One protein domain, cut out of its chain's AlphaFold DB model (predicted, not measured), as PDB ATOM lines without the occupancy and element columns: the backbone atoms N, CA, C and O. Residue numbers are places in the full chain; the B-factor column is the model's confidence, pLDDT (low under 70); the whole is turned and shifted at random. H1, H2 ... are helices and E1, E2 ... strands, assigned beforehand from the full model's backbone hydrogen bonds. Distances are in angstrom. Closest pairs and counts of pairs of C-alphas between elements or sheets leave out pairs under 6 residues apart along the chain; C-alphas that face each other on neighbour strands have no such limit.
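Overview. This is residues 226 to 306 of the 572 residues of the protein "RQC domain-containing protein" of Thermanaeromonas toyohensis ToBE (UniProt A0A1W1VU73). Three helices, H1, H2 and H3, make an up-and-down bundle, each running against the one before, and a small antiparallel strand hairpin, E1 and E2, sits at one end. The printed part has 81 residues, with H1, H2, E1, E2 and H3 in chain order, mostly helix. It is compact, with a radius of gyration of the C-alphas of 12.6 A, yet elongated, spanning 40 by 22 by 17 A.

Arrangement. H1, residues 226 to 241, and H2, residues 248 to 265, form a helical hairpin and touch at a shallow tilt of 29 degrees; their closest C-alphas, of Ala 230 and Val 261, are 6.0 A apart. H3, residues 290 to 302, touches H1, the same way at 6 degrees, closest at C-alphas 294 and 230, 6.7 A. E1, residues 270 to 272, pairs with E2, residues 275 to 278; N 270 and O 277 are 2.9 A apart. In the three helices every O i to N i+4 pair is within hydrogen-bond range.

Along the chain. H1, 22.3 A long, begins at C-alpha 226 (-23.192, 30.785, 43.053). H2 is 25.7 A long. H3, 18.1 A, ends at C-alpha 302 (-39.458, 40.691, 37.938).

Size, cuts and confidence. The printed part has no cut. The link from E2 to H3 is long. No printed residue is under 70 in pLDDT.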
ATOM      1  N   ILE A 226     -22.026  30.188  42.385       93.56
ATOM      2  CA  ILE A 226     -23.192  30.785  43.053       93.56
ATOM      3  C   ILE A 226     -22.969  32.278  43.292       93.56
ATOM      4  O   ILE A 226     -23.887  33.065  43.074       93.56
ATOM      5  N   VAL A 227     -21.754  32.685  43.677       93.12
ATOM      6  CA  VAL A 227     -21.409  34.103  43.900       93.12
ATOM      7  C   VAL A 227     -21.595  34.919  42.614       93.12
ATOM      8  O   VAL A 227     -22.250  35.964  42.633       93.12
ATOM      9  N   ASP A 228     -21.105  34.408  41.485       93.69
ATOM     10  CA  ASP A 228     -21.240  35.064  40.178       93.69
ATOM     11  C   ASP A 228     -22.684  35.054  39.674       93.69
ATOM     12  O   ASP A 228     -23.159  36.016  39.070       93.69
ATOM     13  N   SER A 229     -23.423  33.976  39.935       92.62
ATOM     14  CA  SER A 229     -24.845  33.889  39.587       92.62
ATOM     15  C   SER A 229     -25.690  34.869  40.403       92.62
ATOM     16  O   SER A 229     -26.572  35.520  39.844       92.62
ATOM     17  N   ALA A 230     -25.387  35.043  41.692       92.75
ATOM     18  CA  ALA A 230     -26.034  36.030  42.551       92.75
ATOM     19  C   ALA A 230     -25.755  37.463  42.071       92.75
ATOM     20  O   ALA A 230     -26.668  38.286  42.017       92.75
ATOM     21  N   GLN A 231     -24.515  37.746  41.657       94.62
ATOM     22  CA  GLN A 231     -24.158  39.041  41.082       94.62
ATOM     23  C   GLN A 231     -24.920  39.319  39.781       94.62
ATOM     24  O   GLN A 231     -25.535  40.378  39.657       94.62
ATOM     25  N   ARG A 232     -24.921  38.373  38.835       93.69
ATOM     26  CA  ARG A 232     -25.653  38.518  37.564       93.69
ATOM     27  C   ARG A 232     -27.154  38.693  37.789       93.69
ATOM     28  O   ARG A 232     -27.802  39.459  37.083       93.69
ATOM     29  N   CYS A 233     -27.710  38.007  38.788       91.94
ATOM     30  CA  CYS A 233     -29.097  38.182  39.211       91.94
ATOM     31  C   CYS A 233     -29.364  39.626  39.670       91.94
ATOM     32  O   CYS A 233     -30.296  40.262  39.180       91.94
ATOM     33  N   LEU A 234     -28.510  40.174  40.540       93.81
ATOM     34  CA  LEU A 234     -28.623  41.556  41.007       93.81
ATOM     35  C   LEU A 234     -28.484  42.578  39.867       93.81
ATOM     36  O   LEU A 234     -29.227  43.557  39.833       93.81
ATOM     37  N   GLU A 235     -27.565  42.361  38.927       94.06
ATOM     38  CA  GLU A 235     -27.405  43.209  37.736       94.06
ATOM     39  C   GLU A 235     -28.666  43.195  36.872       94.06
ATOM     40  O   GLU A 235     -29.219  44.254  36.580       94.06
ATOM     41  N   ARG A 236     -29.208  42.009  36.581       93.44
ATOM     42  CA  ARG A 236     -30.460  41.854  35.830       93.44
ATOM     43  C   ARG A 236     -31.651  42.513  36.528       93.44
ATOM     44  O   ARG A 236     -32.517  43.086  35.867       93.44
ATOM     45  N   VAL A 237     -31.715  42.440  37.859       92.81
ATOM     46  CA  VAL A 237     -32.726  43.154  38.655       92.81
ATOM     47  C   VAL A 237     -32.569  44.663  38.485       92.81
ATOM     48  O   VAL A 237     -33.550  45.340  38.187       92.81
ATOM     49  N   ARG A 238     -31.350  45.194  38.617       91.38
ATOM     50  CA  ARG A 238     -31.076  46.629  38.446       91.38
ATOM     51  C   ARG A 238     -31.431  47.115  37.045       91.38
ATOM     52  O   ARG A 238     -32.064  48.156  36.928       91.38
ATOM     53  N   GLU A 239     -31.092  46.355  36.010       91.69
ATOM     54  CA  GLU A 239     -31.455  46.661  34.621       91.69
ATOM     55  C   GLU A 239     -32.975  46.630  34.402       91.69
ATOM     56  O   GLU A 239     -33.530  47.550  33.810       91.69
ATOM     57  N   SER A 240     -33.677  45.620  34.927       88.75
ATOM     58  CA  SER A 240     -35.137  45.484  34.779       88.75
ATOM     59  C   SER A 240     -35.934  46.564  35.518       88.75
ATOM     60  O   SER A 240     -37.062  46.887  35.126       88.75
ATOM     61  N   LEU A 241     -35.369  47.091  36.606       89.25
ATOM     62  CA  LEU A 241     -35.947  48.173  37.402       89.25
ATOM     63  C   LEU A 241     -35.473  49.562  36.945       89.25
ATOM     64  O   LEU A 241     -36.053  50.565  37.363       89.25
ATOM     65  N   ALA A 242     -34.457  49.647  36.081       86.75
ATOM     66  CA  ALA A 242     -33.958  50.915  35.568       86.75
ATOM     67  C   ALA A 242     -35.061  51.639  34.787       86.75
ATOM     68  O   ALA A 242     -35.627  51.110  33.834       86.75
ATOM     69  N   GLY A 243     -35.381  52.864  35.206       82.31
ATOM     70  CA  GLY A 243     -36.443  53.653  34.579       82.31
ATOM     71  C   GLY A 243     -37.865  53.213  34.941       82.31
ATOM     72  O   GLY A 243     -38.806  53.675  34.301       82.31
ATOM     73  N   TYR A 244     -38.046  52.373  35.964       85.81
ATOM     74  CA  TYR A 244     -39.358  51.997  36.488       85.81
ATOM     75  C   TYR A 244     -39.507  52.376  37.964       85.81
ATOM     76  O   TYR A 244     -38.575  52.285  38.759       85.81
ATOM     77  N   PHE A 245     -40.724  52.744  38.344       81.56
ATOM     78  CA  PHE A 245     -41.174  52.835  39.723       81.56
ATOM     79  C   PHE A 245     -41.727  51.486  40.175       81.56
ATOM     80  O   PHE A 245     -42.480  50.840  39.448       81.56
ATOM     81  N   TYR A 246     -41.383  51.082  41.393       84.12
ATOM     82  CA  TYR A 246     -41.789  49.806  41.972       84.12
ATOM     83  C   TYR A 246     -42.155  49.967  43.457       84.12
ATOM     84  O   TYR A 246     -41.655  50.880  44.118       84.12
ATOM     85  N   PRO A 247     -43.022  49.097  44.007       81.69
ATOM     86  CA  PRO A 247     -43.450  49.169  45.400       81.69
ATOM     87  C   PRO A 247     -42.290  49.087  46.402       81.69
ATOM     88  O   PRO A 247     -41.295  48.401  46.170       81.69
ATOM     89  N   ALA A 248     -42.474  49.672  47.589       81.25
ATOM     90  CA  ALA A 248     -41.501  49.597  48.687       81.25
ATOM     91  C   ALA A 248     -41.129  48.149  49.078       81.25
ATOM     92  O   ALA A 248     -39.999  47.883  49.480       81.25
ATOM     93  N   ALA A 249     -42.053  47.195  48.914       85.00
ATOM     94  CA  ALA A 249     -41.773  45.775  49.125       85.00
ATOM     95  C   ALA A 249     -40.696  45.239  48.161       85.00
ATOM     96  O   ALA A 249     -39.823  44.486  48.585       85.00
ATOM     97  N   VAL A 250     -40.716  45.670  46.895       89.12
ATOM     98  CA  VAL A 250     -39.684  45.328  45.906       89.12
ATOM     99  C   VAL A 250     -38.361  45.987  46.280       89.12
ATOM    100  O   VAL A 250     -37.339  45.313  46.288       89.12
ATOM    101  N   ALA A 251     -38.375  47.262  46.683       86.19
ATOM    102  CA  ALA A 251     -37.165  47.958  47.129       86.19
ATOM    103  C   ALA A 251     -36.488  47.250  48.312       86.19
ATOM    104  O   ALA A 251     -35.273  47.048  48.307       86.19
ATOM    105  N   LYS A 252     -37.286  46.797  49.285       89.00
ATOM    106  CA  LYS A 252     -36.803  45.992  50.409       89.00
ATOM    107  C   LYS A 252     -36.131  44.703  49.925       89.00
ATOM    108  O   LYS A 252     -35.012  44.426  50.344       89.00
ATOM    109  N   LYS A 253     -36.762  43.957  49.011       90.75
ATOM    110  CA  LYS A 253     -36.188  42.719  48.452       90.75
ATOM    111  C   LYS A 253     -34.902  42.966  47.661       90.75
ATOM    112  O   LYS A 253     -33.955  42.199  47.795       90.75
ATOM    113  N   VAL A 254     -34.824  44.058  46.896       91.19
ATOM    114  CA  VAL A 254     -33.586  44.471  46.211       91.19
ATOM    115  C   VAL A 254     -32.478  44.738  47.229       91.19
ATOM    116  O   VAL A 254     -31.375  44.224  47.070       91.19
ATOM    117  N   SER A 255     -32.765  45.468  48.312       90.38
ATOM    118  CA  SER A 255     -31.782  45.720  49.373       90.38
ATOM    119  C   SER A 255     -31.335  44.435  50.085       90.38
ATOM    120  O   SER A 255     -30.156  44.306  50.420       90.38
ATOM    121  N   GLU A 256     -32.247  43.490  50.325       90.88
ATOM    122  CA  GLU A 256     -31.924  42.177  50.899       90.88
ATOM    123  C   GLU A 256     -31.028  41.362  49.955       90.88
ATOM    124  O   GLU A 256     -30.035  40.780  50.401       90.88
ATOM    125  N   LEU A 257     -31.313  41.391  48.648       92.19
ATOM    126  CA  LEU A 257     -30.494  40.766  47.609       92.19
ATOM    127  C   LEU A 257     -29.097  41.401  47.526       92.19
ATOM    128  O   LEU A 257     -28.097  40.688  47.465       92.19
ATOM    129  N   GLU A 258     -28.993  42.730  47.588       92.94
ATOM    130  CA  GLU A 258     -27.707  43.438  47.626       92.94
ATOM    131  C   GLU A 258     -26.874  43.061  48.853       92.94
ATOM    132  O   GLU A 258     -25.660  42.851  48.748       92.94
ATOM    133  N   ALA A 259     -27.514  42.963  50.020       92.62
ATOM    134  CA  ALA A 259     -26.861  42.524  51.246       92.62
ATOM    135  C   ALA A 259     -26.387  41.067  51.135       92.62
ATOM    136  O   ALA A 259     -25.246  40.770  51.501       92.62
ATOM    137  N   LEU A 260     -27.219  40.177  50.583       93.19
ATOM    138  CA  LEU A 260     -26.870  38.779  50.330       93.19
ATOM    139  C   LEU A 260     -25.648  38.671  49.406       93.19
ATOM    140  O   LEU A 260     -24.668  38.023  49.769       93.19
ATOM    141  N   VAL A 261     -25.664  39.346  48.252       93.38
ATOM    142  CA  VAL A 261     -24.560  39.338  47.274       93.38
ATOM    143  C   VAL A 261     -23.268  39.879  47.886       93.38
ATOM    144  O   VAL A 261     -22.199  39.290  47.709       93.38
ATOM    145  N   ARG A 262     -23.350  40.970  48.654       94.75
ATOM    146  CA  ARG A 262     -22.197  41.543  49.362       94.75
ATOM    147  C   ARG A 262     -21.589  40.548  50.347       94.75
ATOM    148  O   ARG A 262     -20.371  40.394  50.379       94.75
ATOM    149  N   ASN A 263     -22.422  39.870  51.134       93.56
ATOM    150  CA  ASN A 263     -21.952  38.905  52.124       93.56
ATOM    151  C   ASN A 263     -21.416  37.620  51.483       93.56
ATOM    152  O   ASN A 263     -20.395  37.118  51.946       93.56
ATOM    153  N   LEU A 264     -22.021  37.144  50.390       91.75
ATOM    154  CA  LEU A 264     -21.489  36.038  49.586       91.75
ATOM    155  C   LEU A 264     -20.088  36.356  49.053       91.75
ATOM    156  O   LEU A 264     -19.170  35.564  49.244       91.75
ATOM    157  N   ARG A 265     -19.899  37.539  48.455       92.88
ATOM    158  CA  ARG A 265     -18.593  37.994  47.944       92.88
ATOM    159  C   ARG A 265     -17.531  38.112  49.029       92.88
ATOM    160  O   ARG A 265     -16.371  37.803  48.788       92.88
ATOM    161  N   ALA A 266     -17.925  38.562  50.215       92.56
ATOM    162  CA  ALA A 266     -17.024  38.675  51.354       92.56
ATOM    163  C   ALA A 266     -16.744  37.327  52.051       92.56
ATOM    164  O   ALA A 266     -15.927  37.286  52.967       92.56
ATOM    165  N   GLY A 267     -17.431  36.236  51.679       91.12
ATOM    166  CA  GLY A 267     -17.377  34.970  52.421       91.12
ATOM    167  C   GLY A 267     -17.952  35.078  53.842       91.12
ATOM    168  O   GLY A 267     -17.631  34.274  54.720       91.12
ATOM    169  N   ASN A 268     -18.794  36.084  54.095       92.06
ATOM    170  CA  ASN A 268     -19.365  36.359  55.407       92.06
ATOM    171  C   ASN A 268     -20.501  35.377  55.700       92.06
ATOM    172  O   ASN A 268     -21.636  35.580  55.275       92.06
ATOM    173  N   LEU A 269     -20.205  34.335  56.475       90.88
ATOM    174  CA  LEU A 269     -21.183  33.345  56.925       90.88
ATOM    175  C   LEU A 269     -21.404  33.432  58.440       90.88
ATOM    176  O   LEU A 269     -20.466  33.617  59.229       90.88
ATOM    177  N   VAL A 270     -22.656  33.275  58.866       90.56
ATOM    178  CA  VAL A 270     -23.075  33.299  60.275       90.56
ATOM    179  C   VAL A 270     -23.664  31.958  60.693       90.56
ATOM    180  O   VAL A 270     -24.206  31.214  59.883       90.56
ATOM    181  N   VAL A 271     -23.559  31.652  61.984       85.88
ATOM    182  CA  VAL A 271     -24.185  30.475  62.592       85.88
ATOM    183  C   VAL A 271     -25.567  30.870  63.114       85.88
ATOM    184  O   VAL A 271     -25.680  31.812  63.899       85.88
ATOM    185  N   ARG A 272     -26.621  30.167  62.687       82.62
ATOM    186  CA  ARG A 272     -28.000  30.339  63.176       82.62
ATOM    187  C   ARG A 272     -28.544  28.981  63.611       82.62
ATOM    188  O   ARG A 272     -28.905  28.159  62.774       82.62
ATOM    189  N   GLY A 273     -28.564  28.738  64.923       84.50
ATOM    190  CA  GLY A 273     -28.829  27.399  65.454       84.50
ATOM    191  C   GLY A 273     -27.794  26.410  64.919       84.50
ATOM    192  O   GLY A 273     -26.593  26.677  64.979       84.50
ATOM    193  N   GLU A 274     -28.248  25.314  64.323       79.88
ATOM    194  CA  GLU A 274     -27.399  24.237  63.789       79.88
ATOM    195  C   GLU A 274     -26.923  24.457  62.349       79.88
ATOM    196  O   GLU A 274     -26.027  23.755  61.888       79.88
ATOM    197  N   VAL A 275     -27.377  25.518  61.668       82.75
ATOM    198  CA  VAL A 275     -27.060  25.736  60.246       82.75
ATOM    199  C   VAL A 275     -26.174  26.968  60.013       82.75
ATOM    200  O   VAL A 275     -26.223  27.948  60.766       82.75
ATOM    201  N   LEU A 276     -25.329  26.903  58.980       86.25
ATOM    202  CA  LEU A 276     -24.625  28.062  58.427       86.25
ATOM    203  C   LEU A 276     -25.537  28.822  57.460       86.25
ATOM    204  O   LEU A 276     -26.173  28.237  56.583       86.25
ATOM    205  N   ALA A 277     -25.581  30.138  57.608       90.00
ATOM    206  CA  ALA A 277     -26.420  31.009  56.801       90.00
ATOM    207  C   ALA A 277     -25.643  32.229  56.310       90.00
ATOM    208  O   ALA A 277     -24.674  32.670  56.937       90.00
ATOM    209  N   VAL A 278     -26.103  32.802  55.204       87.25
ATOM    210  CA  VAL A 278     -25.633  34.090  54.708       87.25
ATOM    211  C   VAL A 278     -26.470  35.193  55.373       87.25
ATOM    212  O   VAL A 278     -27.703  35.159  55.298       87.25
ATOM    213  N   PRO A 279     -25.849  36.170  56.054       84.31
ATOM    214  CA  PRO A 279     -26.566  37.308  56.614       84.31
ATOM    215  C   PRO A 279     -27.067  38.235  55.493       84.31
ATOM    216  O   PRO A 279     -26.430  38.362  54.450       84.31
ATOM    217  N   GLY A 280     -28.191  38.921  55.707       76.44
ATOM    218  CA  GLY A 280     -28.709  39.927  54.768       76.44
ATOM    219  C   GLY A 280     -30.237  39.939  54.704       76.44
ATOM    220  O   GLY A 280     -30.824  40.950  55.077       76.44
ATOM    221  N   PRO A 281     -30.884  38.824  54.326       71.56
ATOM    222  CA  PRO A 281     -32.341  38.691  54.373       71.56
ATOM    223  C   PRO A 281     -32.844  38.428  55.800       71.56
ATOM    224  O   PRO A 281     -32.105  37.897  56.639       71.56
ATOM    225  N   GLN A 282     -34.098  38.785  56.093       75.94
ATOM    226  CA  GLN A 282     -34.783  38.329  57.307       75.94
ATOM    227  C   GLN A 282     -35.908  37.344  56.950       75.94
ATOM    228  O   GLN A 282     -36.920  37.783  56.403       75.94
ATOM    229  N   PRO A 283     -35.772  36.045  57.297       82.62
ATOM    230  CA  PRO A 283     -34.652  35.408  58.013       82.62
ATOM    231  C   PRO A 283     -33.398  35.170  57.133       82.62
ATOM    232  O   PRO A 283     -33.514  35.136  55.911       82.62
ATOM    233  N   PRO A 284     -32.198  34.979  57.732       85.62
ATOM    234  CA  PRO A 284     -30.976  34.633  56.996       85.62
ATOM    235  C   PRO A 284     -31.131  33.355  56.167       85.62
ATOM    236  O   PRO A 284     -31.738  32.390  56.630       85.62
ATOM    237  N   VAL A 285     -30.523  33.325  54.981       87.38
ATOM    238  CA  VAL A 285     -30.679  32.221  54.019       87.38
ATOM    239  C   VAL A 285     -29.633  31.149  54.283       87.38
ATOM    240  O   VAL A 285     -28.439  31.449  54.374       87.38
ATOM    241  N   ARG A 286     -30.060  29.891  54.418       89.75
ATOM    242  CA  ARG A 286     -29.142  28.765  54.641       89.75
ATOM    243  C   ARG A 286     -28.266  28.551  53.412       89.75
ATOM    244  O   ARG A 286     -28.734  28.698  52.289       89.75
ATOM    245  N   VAL A 287     -27.001  28.180  53.611       87.12
ATOM    246  CA  VAL A 287     -26.006  28.090  52.519       87.12
ATOM    247  C   VAL A 287     -26.430  27.187  51.353       87.12
ATOM    248  O   VAL A 287     -26.121  27.501  50.207       87.12
ATOM    249  N   TYR A 288     -27.187  26.121  51.615       85.06
ATOM    250  CA  TYR A 288     -27.698  25.208  50.587       85.06
ATOM    251  C   TYR A 288     -29.008  25.676  49.919       85.06
ATOM    252  O   TYR A 288     -29.351  25.173  48.857       85.06
ATOM    253  N   GLU A 289     -29.711  26.659  50.491       91.19
ATOM    254  CA  GLU A 289     -30.954  27.249  49.954       91.19
ATOM    255  C   GLU A 289     -30.683  28.529  49.139       91.19
ATOM    256  O   GLU A 289     -31.596  29.087  48.532       91.19
ATOM    257  N   VAL A 290     -29.433  29.020  49.101       90.25
ATOM    258  CA  VAL A 290     -29.072  30.294  48.444       90.25
ATOM    259  C   VAL A 290     -29.527  30.329  46.988       90.25
ATOM    260  O   VAL A 290     -30.049  31.343  46.537       90.25
ATOM    261  N   LYS A 291     -29.358  29.228  46.249       90.31
ATOM    262  CA  LYS A 291     -29.750  29.154  44.837       90.31
ATOM    263  C   LYS A 291     -31.262  29.319  44.657       90.31
ATOM    264  O   LYS A 291     -31.684  30.138  43.846       90.31
ATOM    265  N   ASP A 292     -32.052  28.586  45.433       91.50
ATOM    266  CA  ASP A 292     -33.514  28.616  45.342       91.50
ATOM    267  C   ASP A 292     -34.063  29.975  45.783       91.50
ATOM    268  O   ASP A 292     -34.936  30.540  45.122       91.50
ATOM    269  N   TYR A 293     -33.476  30.559  46.834       91.44
ATOM    270  CA  TYR A 293     -33.792  31.916  47.270       91.44
ATOM    271  C   TYR A 293     -33.520  32.952  46.171       91.44
ATOM    272  O   TYR A 293     -34.357  33.827  45.942       91.44
ATOM    273  N   LEU A 294     -32.382  32.862  45.470       90.56
ATOM    274  CA  LEU A 294     -32.053  33.770  44.364       90.56
ATOM    275  C   LEU A 294     -33.061  33.654  43.216       90.56
ATOM    276  O   LEU A 294     -33.499  34.683  42.707       90.56
ATOM    277  N   CYS A 295     -33.441  32.433  42.828       90.31
ATOM    278  CA  CYS A 295     -34.439  32.202  41.780       90.31
ATOM    279  C   CYS A 295     -35.811  32.764  42.176       90.31
ATOM    280  O   CYS A 295     -36.385  33.553  41.429       90.31
ATOM    281  N   SER A 296     -36.293  32.427  43.376       92.12
ATOM    282  CA  SER A 296     -37.591  32.891  43.875       92.12
ATOM    283  C   SER A 296     -37.636  34.416  44.020       92.12
ATOM    284  O   SER A 296     -38.558  35.054  43.518       92.12
ATOM    285  N   THR A 297     -36.600  35.022  44.611       90.56
ATOM    286  CA  THR A 297     -36.522  36.482  44.788       90.56
ATOM    287  C   THR A 297     -36.473  37.205  43.442       90.56
ATOM    288  O   THR A 297     -37.104  38.249  43.276       90.56
ATOM    289  N   LEU A 298     -35.749  36.655  42.460       91.44
ATOM    290  CA  LEU A 298     -35.696  37.212  41.110       91.44
ATOM    291  C   LEU A 298     -37.075  37.195  40.448       91.44
ATOM    292  O   LEU A 298     -37.501  38.216  39.915       91.44
ATOM    293  N   GLU A 299     -37.775  36.061  40.487       91.38
ATOM    294  CA  GLU A 299     -39.118  35.933  39.912       91.38
ATOM    295  C   GLU A 299     -40.110  36.893  40.570       91.38
ATOM    296  O   GLU A 299     -40.849  37.589  39.876       91.38
ATOM    297  N   GLU A 300     -40.095  36.997  41.899       91.56
ATOM    298  CA  GLU A 300     -40.960  37.922  42.633       91.56
ATOM    299  C   GLU A 300     -40.692  39.387  42.270       91.56
ATOM    300  O   GLU A 300     -41.638  40.159  42.113       91.56
ATOM    301  N   ILE A 301     -39.422  39.785  42.125       91.88
ATOM    302  CA  ILE A 301     -39.057  41.154  41.737       91.88
ATOM    303  C   ILE A 301     -39.458  41.431  40.284       91.88
ATOM    304  O   ILE A 301     -40.013  42.491  39.997       91.88
ATOM    305  N   LEU A 302     -39.184  40.502  39.365       89.50
ATOM    306  CA  LEU A 302     -39.458  40.691  37.938       89.50
ATOM    307  C   LEU A 302     -40.958  40.708  37.618       89.50
ATOM    308  O   LEU A 302     -41.358  41.422  36.699       89.50
ATOM    309  N   ASN A 303     -41.765  39.962  38.374       91.06
ATOM    310  CA  ASN A 303     -43.217  39.902  38.204       91.06
ATOM    311  C   ASN A 303     -43.971  40.972  39.007       91.06
ATOM    312  O   ASN A 303     -45.190  41.093  38.878       91.06
ATOM    313  N   ALA A 304     -43.281  41.740  39.854       89.50
ATOM    314  CA  ALA A 304     -43.922  42.789  40.626       89.50
ATOM    315  C   ALA A 304     -44.448  43.912  39.713       89.50
ATOM    316  O   ALA A 304     -43.803  44.262  38.719       89.50
ATOM    317  N   PRO A 305     -45.597  44.525  40.058       85.06
ATOM    318  CA  PRO A 305     -46.127  45.644  39.297       85.06
ATOM    319  C   PRO A 305     -45.110  46.783  39.291       85.06
ATOM    320  O   PRO A 305     -44.645  47.225  40.345       85.06
ATOM    321  N   LYS A 306     -44.775  47.256  38.094       85.62
ATOM    322  CA  LYS A 306     -43.839  48.353  37.879       85.62
ATOM    323  C   LYS A 306     -44.428  49.354  36.898       85.62
ATOM    324  O   LYS A 306     -45.050  48.961  35.916       85.62
TER     325      LYS A 306